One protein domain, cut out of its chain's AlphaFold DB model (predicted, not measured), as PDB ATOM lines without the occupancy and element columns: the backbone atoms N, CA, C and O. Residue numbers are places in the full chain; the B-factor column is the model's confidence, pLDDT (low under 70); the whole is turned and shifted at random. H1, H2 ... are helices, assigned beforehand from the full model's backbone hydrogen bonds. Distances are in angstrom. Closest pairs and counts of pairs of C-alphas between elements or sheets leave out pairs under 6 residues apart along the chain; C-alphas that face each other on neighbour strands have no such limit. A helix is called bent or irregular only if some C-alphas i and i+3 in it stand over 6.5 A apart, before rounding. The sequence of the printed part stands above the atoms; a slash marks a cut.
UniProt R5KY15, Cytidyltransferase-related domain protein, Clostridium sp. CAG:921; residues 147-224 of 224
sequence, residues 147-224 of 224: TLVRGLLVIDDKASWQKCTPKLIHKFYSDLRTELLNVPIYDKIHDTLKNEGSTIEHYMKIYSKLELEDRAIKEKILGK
ATOM      1  N   THR A 147     -25.499  22.857 -45.503       96.25
ATOM      2  CA  THR A 147     -24.341  22.020 -45.164       96.25
ATOM      3  C   THR A 147     -23.204  22.848 -44.573       96.25
ATOM      4  O   THR A 147     -22.709  22.489 -43.506       96.25
ATOM      5  N   LEU A 148     -22.851  23.978 -45.200       97.00
ATOM      6  CA  LEU A 148     -21.862  24.926 -44.675       97.00
ATOM      7  C   LEU A 148     -22.271  25.433 -43.287       97.00
ATOM      8  O   LEU A 148     -21.483  25.350 -42.354       97.00
ATOM      9  N   VAL A 149     -23.511  25.907 -43.129       97.62
ATOM     10  CA  VAL A 149     -23.990  26.468 -41.852       97.62
ATOM     11  C   VAL A 149     -23.932  25.443 -40.715       97.62
ATOM     12  O   VAL A 149     -23.529  25.790 -39.606       97.62
ATOM     13  N   ARG A 150     -24.265  24.174 -40.978       98.44
ATOM     14  CA  ARG A 150     -24.094  23.093 -39.996       98.44
ATOM     15  C   ARG A 150     -22.626  22.802 -39.702       98.44
ATOM     16  O   ARG A 150     -22.279  22.625 -38.542       98.44
ATOM     17  N   GLY A 151     -21.761  22.829 -40.713       98.19
ATOM     18  CA  GLY A 151     -20.317  22.685 -40.527       98.19
ATOM     19  C   GLY A 151     -19.727  23.738 -39.600       98.19
ATOM     20  O   GLY A 151     -18.976  23.396 -38.696       98.19
ATOM     21  N   LEU A 152     -20.146  24.997 -39.756       98.50
ATOM     22  CA  LEU A 152     -19.723  26.107 -38.896       98.50
ATOM     23  C   LEU A 152     -20.183  25.944 -37.437       98.50
ATOM     24  O   LEU A 152     -19.496  26.402 -36.528       98.50
ATOM     25  N   LEU A 153     -21.316  25.275 -37.192       98.50
ATOM     26  CA  LEU A 153     -21.715  24.880 -35.836       98.50
ATOM     27  C   LEU A 153     -20.809  23.762 -35.303       98.50
ATOM     28  O   LEU A 153     -20.330  23.853 -34.177       98.50
ATOM     29  N   VAL A 154     -20.541  22.730 -36.110       98.25
ATOM     30  CA  VAL A 154     -19.699  21.587 -35.711       98.25
ATOM     31  C   VAL A 154     -18.296  22.038 -35.311       98.25
ATOM     32  O   VAL A 154     -17.834  21.673 -34.234       98.25
ATOM     33  N   ILE A 155     -17.643  22.870 -36.128       97.88
ATOM     34  CA  ILE A 155     -16.280  23.367 -35.858       97.88
ATOM     35  C   ILE A 155     -16.238  24.538 -34.861       97.88
ATOM     36  O   ILE A 155     -15.171  25.098 -34.636       97.88
ATOM     37  N   ASP A 156     -17.387  24.916 -34.290       97.88
ATOM     38  CA  ASP A 156     -17.541  26.031 -33.347       97.88
ATOM     39  C   ASP A 156     -17.106  27.412 -33.894       97.88
ATOM     40  O   ASP A 156     -16.699  28.310 -33.157       97.88
ATOM     41  N   ASP A 157     -17.229  27.630 -35.210       98.06
ATOM     42  CA  ASP A 157     -16.943  28.921 -35.850       98.06
ATOM     43  C   ASP A 157     -18.185  29.825 -35.843       98.06
ATOM     44  O   ASP A 157     -18.907  30.003 -36.836       98.06
ATOM     45  N   LYS A 158     -18.439  30.421 -34.675       98.50
ATOM     46  CA  LYS A 158     -19.550  31.358 -34.471       98.50
ATOM     47  C   LYS A 158     -19.463  32.587 -35.372       98.50
ATOM     48  O   LYS A 158     -20.488  33.041 -35.879       98.50
ATOM     49  N   ALA A 159     -18.265  33.124 -35.585       98.38
ATOM     50  CA  ALA A 159     -18.078  34.361 -36.334       98.38
ATOM     51  C   ALA A 159     -18.463  34.189 -37.810       98.38
ATOM     52  O   ALA A 159     -19.180  35.026 -38.365       98.38
ATOM     53  N   SER A 160     -18.034  33.099 -38.448       98.00
ATOM     54  CA  SER A 160     -18.436  32.794 -39.822       98.00
ATOM     55  C   SER A 160     -19.910  32.409 -39.899       98.00
ATOM     56  O   SER A 160     -20.605  32.860 -40.806       98.00
ATOM     57  N   TRP A 161     -20.431  31.660 -38.920       98.50
ATOM     58  CA  TRP A 161     -21.852  31.306 -38.876       98.50
ATOM     59  C   TRP A 161     -22.753  32.551 -38.840       98.50
ATOM     60  O   TRP A 161     -23.747  32.629 -39.568       98.50
ATOM     61  N   GLN A 162     -22.373  33.569 -38.060       98.25
ATOM     62  CA  GLN A 162     -23.097  34.839 -37.958       98.25
ATOM     63  C   GLN A 162     -23.108  35.635 -39.271       98.25
ATOM     64  O   GLN A 162     -24.079  36.338 -39.546       98.25
ATOM     65  N   LYS A 163     -22.070  35.510 -40.110       97.31
ATOM     66  CA  LYS A 163     -22.030  36.137 -41.446       97.31
ATOM     67  C   LYS A 163     -23.016  35.496 -42.424       97.31
ATOM     68  O   LYS A 163     -23.389  36.126 -43.409       97.31
ATOM     69  N   CYS A 164     -23.430  34.256 -42.168       96.62
ATOM     70  CA  CYS A 164     -24.298  33.481 -43.052       96.62
ATOM     71  C   CYS A 164     -25.765  33.439 -42.596       96.62
ATOM     72  O   CYS A 164     -26.596  32.856 -43.298       96.62
ATOM     73  N   THR A 165     -26.100  34.028 -41.445       97.88
ATOM     74  CA  THR A 165     -27.407  33.887 -40.778       97.88
ATOM     75  C   THR A 165     -28.002  35.234 -40.342       97.88
ATOM     76  O   THR A 165     -27.253  36.187 -40.107       97.88
ATOM     77  N   PRO A 166     -29.340  35.350 -40.225       97.31
ATOM     78  CA  PRO A 166     -29.992  36.559 -39.716       97.31
ATOM     79  C   PRO A 166     -29.517  36.943 -38.315       97.31
ATOM     80  O   PRO A 166     -29.423  36.097 -37.429       97.31
ATOM     81  N   LYS A 167     -29.297  38.241 -38.080       98.19
ATOM     82  CA  LYS A 167     -28.872  38.757 -36.766       98.19
ATOM     83  C   LYS A 167     -29.816  38.352 -35.632       98.19
ATOM     84  O   LYS A 167     -29.355  38.048 -34.535       98.19
ATOM     85  N   LEU A 168     -31.121  38.317 -35.902       98.12
ATOM     86  CA  LEU A 168     -32.151  38.002 -34.909       98.12
ATOM     87  C   LEU A 168     -32.027  36.581 -34.341       98.12
ATOM     88  O   LEU A 168     -32.365  36.358 -33.179       98.12
ATOM     89  N   ILE A 169     -31.448  35.648 -35.105       98.06
ATOM     90  CA  ILE A 169     -31.272  34.263 -34.658       98.06
ATOM     91  C   ILE A 169     -29.905  34.001 -34.020       98.06
ATOM     92  O   ILE A 169     -29.644  32.892 -33.558       98.06
ATOM     93  N   HIS A 170     -29.019  35.003 -33.936       98.56
ATOM     94  CA  HIS A 170     -27.666  34.820 -33.388       98.56
ATOM     95  C   HIS A 170     -27.649  34.380 -31.924       98.56
ATOM     96  O   HIS A 170     -26.708  33.708 -31.496       98.56
ATOM     97  N   LYS A 171     -28.705  34.707 -31.173       98.25
ATOM     98  CA  LYS A 171     -28.913  34.240 -29.797       98.25
ATOM     99  C   LYS A 171     -29.074  32.715 -29.692       98.25
ATOM    100  O   LYS A 171     -28.706  32.157 -28.669       98.25
ATOM    101  N   PHE A 172     -29.526  32.039 -30.751       98.56
ATOM    102  CA  PHE A 172     -29.748  30.586 -30.769       98.56
ATOM    103  C   PHE A 172     -28.506  29.767 -31.137       98.56
ATOM    104  O   PHE A 172     -28.605  28.550 -31.261       98.56
ATOM    105  N   TYR A 173     -27.337  30.393 -31.326       98.69
ATOM    106  CA  TYR A 173     -26.123  29.683 -31.748       98.69
ATOM    107  C   TYR A 173     -25.813  28.469 -30.861       98.69
ATOM    108  O   TYR A 173     -25.613  27.367 -31.366       98.69
ATOM    109  N   SER A 174     -25.812  28.667 -29.541       98.62
ATOM    110  CA  SER A 174     -25.492  27.618 -28.570       98.62
ATOM    111  C   SER A 174     -26.537  26.500 -28.550       98.62
ATOM    112  O   SER A 174     -26.161  25.329 -28.515       98.62
ATOM    113  N   ASP A 175     -27.824  26.840 -28.638       98.62
ATOM    114  CA  ASP A 175     -28.919  25.861 -28.667       98.62
ATOM    115  C   ASP A 175     -28.854  25.001 -29.932       98.62
ATOM    116  O   ASP A 175     -28.872  23.775 -29.858       98.62
ATOM    117  N   LEU A 176     -28.683  25.638 -31.094       98.69
ATOM    118  CA  LEU A 176     -28.563  24.957 -32.383       98.69
ATOM    119  C   LEU A 176     -27.319  24.075 -32.438       98.69
ATOM    120  O   LEU A 176     -27.374  22.957 -32.944       98.69
ATOM    121  N   ARG A 177     -26.191  24.549 -31.910       98.56
ATOM    122  CA  ARG A 177     -24.973  23.742 -31.837       98.56
ATOM    123  C   ARG A 177     -25.176  22.514 -30.946       98.56
ATOM    124  O   ARG A 177     -24.742  21.423 -31.309       98.56
ATOM    125  N   THR A 178     -25.838  22.692 -29.805       98.69
ATOM    126  CA  THR A 178     -26.110  21.616 -28.842       98.69
ATOM    127  C   THR A 178     -27.049  20.573 -29.442       98.69
ATOM    128  O   THR A 178     -26.724  19.390 -29.434       98.69
ATOM    129  N   GLU A 179     -28.172  20.993 -30.033       98.62
ATOM    130  CA  GLU A 179     -29.097  20.086 -30.724       98.62
ATOM    131  C   GLU A 179     -28.392  19.327 -31.854       98.62
ATOM    132  O   GLU A 179     -28.554  18.115 -31.966       98.62
ATOM    133  N   LEU A 180     -27.560  20.014 -32.645       98.69
ATOM    134  CA  LEU A 180     -26.814  19.395 -33.738       98.69
ATOM    135  C   LEU A 180     -25.830  18.333 -33.240       98.69
ATOM    136  O   LEU A 180     -25.796  17.242 -33.800       98.69
ATOM    137  N   LEU A 181     -25.034  18.630 -32.210       98.31
ATOM    138  CA  LEU A 181     -24.058  17.671 -31.688       98.31
ATOM    139  C   LEU A 181     -24.690  16.527 -30.894       98.31
ATOM    140  O   LEU A 181     -24.085  15.469 -30.799       98.31
ATOM    141  N   ASN A 182     -25.918  16.680 -30.397       98.44
ATOM    142  CA  ASN A 182     -26.661  15.560 -29.818       98.44
ATOM    143  C   ASN A 182     -27.095  14.528 -30.873       98.44
ATOM    144  O   ASN A 182     -27.532  13.431 -30.523       98.44
ATOM    145  N   VAL A 183     -26.978  14.846 -32.167       98.31
ATOM    146  CA  VAL A 183     -27.237  13.892 -33.243       98.31
ATOM    147  C   VAL A 183     -26.030  12.952 -33.407       98.31
ATOM    148  O   VAL A 183     -24.950  13.425 -33.769       98.31
ATOM    149  N   PRO A 184     -26.187  11.615 -33.275       98.12
ATOM    150  CA  PRO A 184     -25.054  10.681 -33.237       98.12
ATOM    151  C   PRO A 184     -24.103  10.742 -34.439       98.12
ATOM    152  O   PRO A 184     -22.911  10.475 -34.301       98.12
ATOM    153  N   ILE A 185     -24.602  11.059 -35.640       97.69
ATOM    154  CA  ILE A 185     -23.730  11.198 -36.817       97.69
ATOM    155  C   ILE A 185     -22.887  12.476 -36.760       97.69
ATOM    156  O   ILE A 185     -21.736  12.453 -37.181       97.69
ATOM    157  N   TYR A 186     -23.422  13.568 -36.215       98.19
ATOM    158  CA  TYR A 186     -22.696  14.830 -36.071       98.19
ATOM    159  C   TYR A 186     -21.704  14.795 -34.914       98.19
ATOM    160  O   TYR A 186     -20.613  15.336 -35.066       98.19
ATOM    161  N   ASP A 187     -22.030  14.099 -33.823       97.75
ATOM    162  CA  ASP A 187     -21.082  13.802 -32.744       97.75
ATOM    163  C   ASP A 187     -19.849  13.054 -33.278       97.75
ATOM    164  O   ASP A 187     -18.712  13.492 -33.109       97.75
ATOM    165  N   LYS A 188     -20.072  12.005 -34.085       97.44
ATOM    166  CA  LYS A 188     -18.989  11.273 -34.763       97.44
ATOM    167  C   LYS A 188     -18.179  12.149 -35.719       97.44
ATOM    168  O   LYS A 188     -16.958  12.034 -35.753       97.44
ATOM    169  N   ILE A 189     -18.831  13.004 -36.514       97.69
ATOM    170  CA  ILE A 189     -18.123  13.945 -37.401       97.69
ATOM    171  C   ILE A 189     -17.242  14.886 -36.568       97.69
ATOM    172  O   ILE A 189     -16.078  15.091 -36.905       97.69
ATOM    173  N   HIS A 190     -17.783  15.435 -35.480       97.25
ATOM    174  CA  HIS A 190     -17.075  16.330 -34.572       97.25
ATOM    175  C   HIS A 190     -15.851  15.655 -33.936       97.25
ATOM    176  O   HIS A 190     -14.769  16.242 -33.928       97.25
ATOM    177  N   ASP A 191     -15.975  14.408 -33.479       96.12
ATOM    178  CA  ASP A 191     -14.851  13.651 -32.921       96.12
ATOM    179  C   ASP A 191     -13.774  13.312 -33.958       96.12
ATOM    180  O   ASP A 191     -12.583  13.435 -33.668       96.12
ATOM    181  N   THR A 192     -14.158  12.966 -35.189       95.75
ATOM    182  CA  THR A 192     -13.196  12.789 -36.290       95.75
ATOM    183  C   THR A 192     -12.421  14.080 -36.562       95.75
ATOM    184  O   THR A 192     -11.196  14.057 -36.693       95.75
ATOM    185  N   LEU A 193     -13.102  15.231 -36.575       95.88
ATOM    186  CA  LEU A 193     -12.475  16.535 -36.815       95.88
ATOM    187  C   LEU A 193     -11.485  16.943 -35.718       95.88
ATOM    188  O   LEU A 193     -10.485  17.592 -36.028       95.88
ATOM    189  N   LYS A 194     -11.701  16.537 -34.460       92.50
ATOM    190  CA  LYS A 194     -10.721  16.764 -33.381       92.50
ATOM    191  C   LYS A 194      -9.377  16.087 -33.667       92.50
ATOM    192  O   LYS A 194      -8.345  16.626 -33.279       92.50
ATOM    193  N   ASN A 195      -9.390  14.942 -34.348       88.12
ATOM    194  CA  ASN A 195      -8.185  14.170 -34.663       88.12
ATOM    195  C   ASN A 195      -7.541  14.590 -35.993       88.12
ATOM    196  O   ASN A 195      -6.319  14.616 -36.102       88.12
ATOM    197  N   GLU A 196      -8.352  14.912 -37.005       87.12
ATOM    198  CA  GLU A 196      -7.884  15.178 -38.376       87.12
ATOM    199  C   GLU A 196      -7.703  16.674 -38.692       87.12
ATOM    200  O   GLU A 196      -7.114  17.029 -39.712       87.12
ATOM    201  N   GLY A 197      -8.185  17.565 -37.819       87.31
ATOM    202  CA  GLY A 197      -8.128  19.020 -37.964       87.31
ATOM    203  C   GLY A 197      -9.520  19.630 -38.128       87.31
ATOM    204  O   GLY A 197     -10.260  19.280 -39.047       87.31
ATOM    205  N   SER A 198      -9.859  20.579 -37.252       92.50
ATOM    206  CA  SER A 198     -11.189  21.195 -37.163       92.50
ATOM    207  C   SER A 198     -11.355  22.367 -38.136       92.50
ATOM    208  O   SER A 198     -11.517  23.516 -37.725       92.50
ATOM    209  N   THR A 199     -11.289  22.082 -39.438       96.44
ATOM    210  CA  THR A 199     -11.524  23.060 -40.511       96.44
ATOM    211  C   THR A 199     -12.835  22.789 -41.240       96.44
ATOM    212  O   THR A 199     -13.359  21.668 -41.238       96.44
ATOM    213  N   ILE A 200     -13.377  23.816 -41.901       96.75
ATOM    214  CA  ILE A 200     -14.601  23.657 -42.684       96.75
ATOM    215  C   ILE A 200     -14.371  22.750 -43.897       96.75
ATOM    216  O   ILE A 200     -15.246  21.967 -44.254       96.75
ATOM    217  N   GLU A 201     -13.178  22.775 -44.492       96.12
ATOM    218  CA  GLU A 201     -12.800  21.930 -45.624       96.12
ATOM    219  C   GLU A 201     -12.830  20.445 -45.247       96.12
ATOM    220  O   GLU A 201     -13.375  19.623 -45.991       96.12
ATOM    221  N   HIS A 202     -12.300  20.095 -44.069       96.31
ATOM    222  CA  HIS A 202     -12.352  18.725 -43.562       96.31
ATOM    223  C   HIS A 202     -13.787  18.291 -43.262       96.31
ATOM    224  O   HIS A 202     -14.191  17.206 -43.685       96.31
ATOM    225  N   TYR A 203     -14.587  19.153 -42.624       97.69
ATOM    226  CA  TYR A 203     -16.006  18.873 -42.402       97.69
ATOM    227  C   TYR A 203     -16.732  18.597 -43.725       97.69
ATOM    228  O   TYR A 203     -17.435  17.594 -43.843       97.69
ATOM    229  N   MET A 204     -16.535  19.448 -44.739       96.94
ATOM    230  CA  MET A 204     -17.184  19.299 -46.045       96.94
ATOM    231  C   MET A 204     -16.788  17.980 -46.714       96.94
ATOM    232  O   MET A 204     -17.654  17.281 -47.237       96.94
ATOM    233  N   LYS A 205     -15.509  17.587 -46.639       96.50
ATOM    234  CA  LYS A 205     -15.023  16.302 -47.165       96.50
ATOM    235  C   LYS A 205     -15.704  15.106 -46.491       96.50
ATOM    236  O   LYS A 205     -16.155  14.195 -47.186       96.50
ATOM    237  N   ILE A 206     -15.792  15.109 -45.158       96.81
ATOM    238  CA  ILE A 206     -16.448  14.039 -44.390       96.81
ATOM    239  C   ILE A 206     -17.944  13.995 -44.724       96.81
ATOM    240  O   ILE A 206     -18.469  12.936 -45.072       96.81
ATOM    241  N   TYR A 207     -18.619  15.146 -44.675       97.12
ATOM    242  CA  TYR A 207     -20.050  15.251 -44.947       97.12
ATOM    243  C   TYR A 207     -20.394  14.749 -46.354       97.12
ATOM    244  O   TYR A 207     -21.321  13.956 -46.502       97.12
ATOM    245  N   SER A 208     -19.645  15.157 -47.385       96.56
ATOM    246  CA  SER A 208     -19.900  14.731 -48.766       96.56
ATOM    247  C   SER A 208     -19.810  13.217 -48.941       96.56
ATOM    248  O   SER A 208     -20.622  12.643 -49.663       96.56
ATOM    249  N   LYS A 209     -18.870  12.548 -48.261       96.44
ATOM    250  CA  LYS A 209     -18.781  11.083 -48.280       96.44
ATOM    251  C   LYS A 209     -20.028  10.443 -47.658       96.44
ATOM    252  O   LYS A 209     -20.643   9.582 -48.280       96.44
ATOM    253  N   LEU A 210     -20.421  10.904 -46.472       96.25
ATOM    254  CA  LEU A 210     -21.591  10.386 -45.757       96.25
ATOM    255  C   LEU A 210     -22.899  10.639 -46.523       96.25
ATOM    256  O   LEU A 210     -23.785   9.792 -46.530       96.25
ATOM    257  N   GLU A 211     -23.023  11.785 -47.196       94.62
ATOM    258  CA  GLU A 211     -24.205  12.112 -48.000       94.62
ATOM    259  C   GLU A 211     -24.328  11.205 -49.230       94.62
ATOM    260  O   GLU A 211     -25.434  10.774 -49.558       94.62
ATOM    261  N   LEU A 212     -23.213  10.865 -49.888       93.44
ATOM    262  CA  LEU A 212     -23.212   9.901 -50.994       93.44
ATOM    263  C   LEU A 212     -23.649   8.505 -50.531       93.44
ATOM    264  O   LEU A 212     -24.427   7.847 -51.222       93.44
ATOM    265  N   GLU A 213     -23.182   8.068 -49.360       93.19
ATOM    266  CA  GLU A 213     -23.565   6.789 -48.758       93.19
ATOM    267  C   GLU A 213     -25.062   6.761 -48.391       93.19
ATOM    268  O   GLU A 213     -25.778   5.845 -48.804       93.19
ATOM    269  N   ASP A 214     -25.561   7.792 -47.696       89.44
ATOM    270  CA  ASP A 214     -26.981   7.945 -47.335       89.44
ATOM    271  C   ASP A 214     -27.885   7.959 -48.575       89.44
ATOM    272  O   ASP A 214     -28.897   7.250 -48.638       89.44
ATOM    273  N   ARG A 215     -27.490   8.717 -49.603       88.38
ATOM    274  CA  ARG A 215     -28.212   8.789 -50.873       88.38
ATOM    275  C   ARG A 215     -28.291   7.430 -51.559       88.38
ATOM    276  O   ARG A 215     -29.383   7.014 -51.940       88.38
ATOM    277  N   ALA A 216     -27.170   6.719 -51.678       88.94
ATOM    278  CA  ALA A 216     -27.130   5.412 -52.328       88.94
ATOM    279  C   ALA A 216     -28.016   4.374 -51.615       88.94
ATOM    280  O   ALA A 216     -28.602   3.507 -52.265       88.94
ATOM    281  N   ILE A 217     -28.133   4.454 -50.285       87.44
ATOM    282  CA  ILE A 217     -29.032   3.597 -49.500       87.44
ATOM    283  C   ILE A 217     -30.497   3.935 -49.809       87.44
ATOM    284  O   ILE A 217     -31.279   3.038 -50.120       87.44
ATOM    285  N   LYS A 218     -30.869   5.220 -49.779       83.62
ATOM    286  CA  LYS A 218     -32.255   5.669 -49.993       83.62
ATOM    287  C   LYS A 218     -32.737   5.495 -51.434       83.62
ATOM    288  O   LYS A 218     -33.892   5.134 -51.642       83.62
ATOM    289  N   GLU A 219     -31.874   5.685 -52.429       83.31
ATOM    290  CA  GLU A 219     -32.209   5.423 -53.836       83.31
ATOM    291  C   GLU A 219     -32.447   3.926 -54.093       83.31
ATOM    292  O   GLU A 219     -33.382   3.571 -54.808       83.31
ATOM    293  N   LYS A 220     -31.692   3.025 -53.442       82.44
ATOM    294  CA  LYS A 220     -31.957   1.574 -53.504       82.44
ATOM    295  C   LYS A 220     -33.318   1.185 -52.926       82.44
ATOM    296  O   LYS A 220     -33.879   0.194 -53.376       82.44
ATOM    297  N   ILE A 221     -33.818   1.927 -51.936       76.50
ATOM    298  CA  ILE A 221     -35.145   1.712 -51.335       76.50
ATOM    299  C   ILE A 221     -36.260   2.217 -52.267       76.50
ATOM    300  O   ILE A 221     -37.350   1.666 -52.251       76.50
ATOM    301  N   LEU A 222     -35.999   3.236 -53.098       70.12
ATOM    302  CA  LEU A 222     -36.968   3.743 -54.083       70.12
ATOM    303  C   LEU A 222     -37.047   2.901 -55.364       70.12
ATOM    304  O   LEU A 222     -38.075   2.917 -56.034       70.12
ATOM    305  N   GLY A 223     -35.947   2.243 -55.739       61.00
ATOM    306  CA  GLY A 223     -35.816   1.453 -56.969       61.00
ATOM    307  C   GLY A 223     -36.019  -0.056 -56.799       61.00
ATOM    308  O   GLY A 223     -35.609  -0.808 -57.683       61.00
ATOM    309  N   LYS A 224     -36.579  -0.504 -55.671       46.78
ATOM    310  CA  LYS A 224     -36.897  -1.907 -55.373       46.78
ATOM    311  C   LYS A 224     -38.333  -2.050 -54.902       46.78
ATOM    312  O   LYS A 224     -38.754  -1.202 -54.089       46.78
TER     313      LYS A 224
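Overview. This is residues 147 to 224 of the 224 residues of the protein "Cytidyltransferase-related domain protein" of Clostridium sp. CAG:921 (UniProt R5KY15). A small helical body has the short H1 in its middle, with H2, H3, H4 and the first part of H5 round it, and from this body residues 211 to 224, of which 211 to 222 belong to the long helix H5, stick out as an arm. H3 and H4 meet end to end in an L-shaped corner, and H4 and H5 make a helical hairpin that opens as H5 runs on. The printed part has 78 residues with five named helices, H1 to H5 in order along the chain, and no named strand; the class is all helix. It is only just loose, close to compact, with a radius of gyration of the C-alphas of 14.2 A, and its elongated outline spans 45 by 29 by 20 A.

Arrangement. H1, residues 147 to 154, is the hub, touching four other helices. It forms a helical hairpin with H2, residues 158 to 163, at a shallow tilt of 28 degrees, opposite ways; their closest C-alphas, of Leu 152 and Trp 161, are 5.6 A apart. H3, residues 167 to 181, touches H1 about perpendicular at 73 degrees, closest at the C-alphas of Leu 153 and Arg 177, 5.3 A. H2 and H3 are close but not clearly touching, with the C-alphas of Gln 162 and His 170 closest at 6.5 A. H4, residues 184 to 196, and H3 touch only at the corner, and only just, with 3 pairs of C-alphas within 8 A; the closest are those of Leu 181 and Asp 187, 5.0 A, and the lines stand at 89 degrees. H4 only just touches H1, also with 3 pairs, the C-alphas of Val 154 and His 190 closest at 6.0 A. H5, residues 200 to 222, touches H1 with residues 200 to 204 alone, closest at the C-alphas of Gly 151 and Tyr 203, 6.1 A, at a steep tilt of 58 degrees, opposite ways. The hairpin of H4 and H5 has a tilt of 36 degrees, only just steep, with the C-alphas of Leu 193 and Tyr 203 closest at 7.0 A. The helix packing is mostly crossed, one of five tilted pairs being shallow. H2 is apart from H4 and H5, and H3 from H5. Every O i to N i+4 pair is within hydrogen-bond range in H1, H2 and H5, against 6 of 11 in H3 and 8 of 9 in H4.

Along the chain. H1 begins at C-alpha 147, (-24.341, 22.020, -45.164), and is 10.5 A long; H2 is 8.8 A. H3 is 22.2 A long and irregular, with C-alphas 171 and 174 7.6 A apart. H4 is 18.5 A long. H5 is 32.0 A long and ends at C-alpha 222, (-36.968, 3.743, -54.083).

Size, cuts and confidence. The C-alphas of Lys 167 and Lys 224 are the two farthest apart, 45.4 A. Without residues 211 to 224, which stand free, the body spans 32 by 21 by 18 A. The printed part has no cut, and its four links are tight. The mean pLDDT of the printed part is 94.2; residues 223 to 224, the latter the chain's last, are under 70.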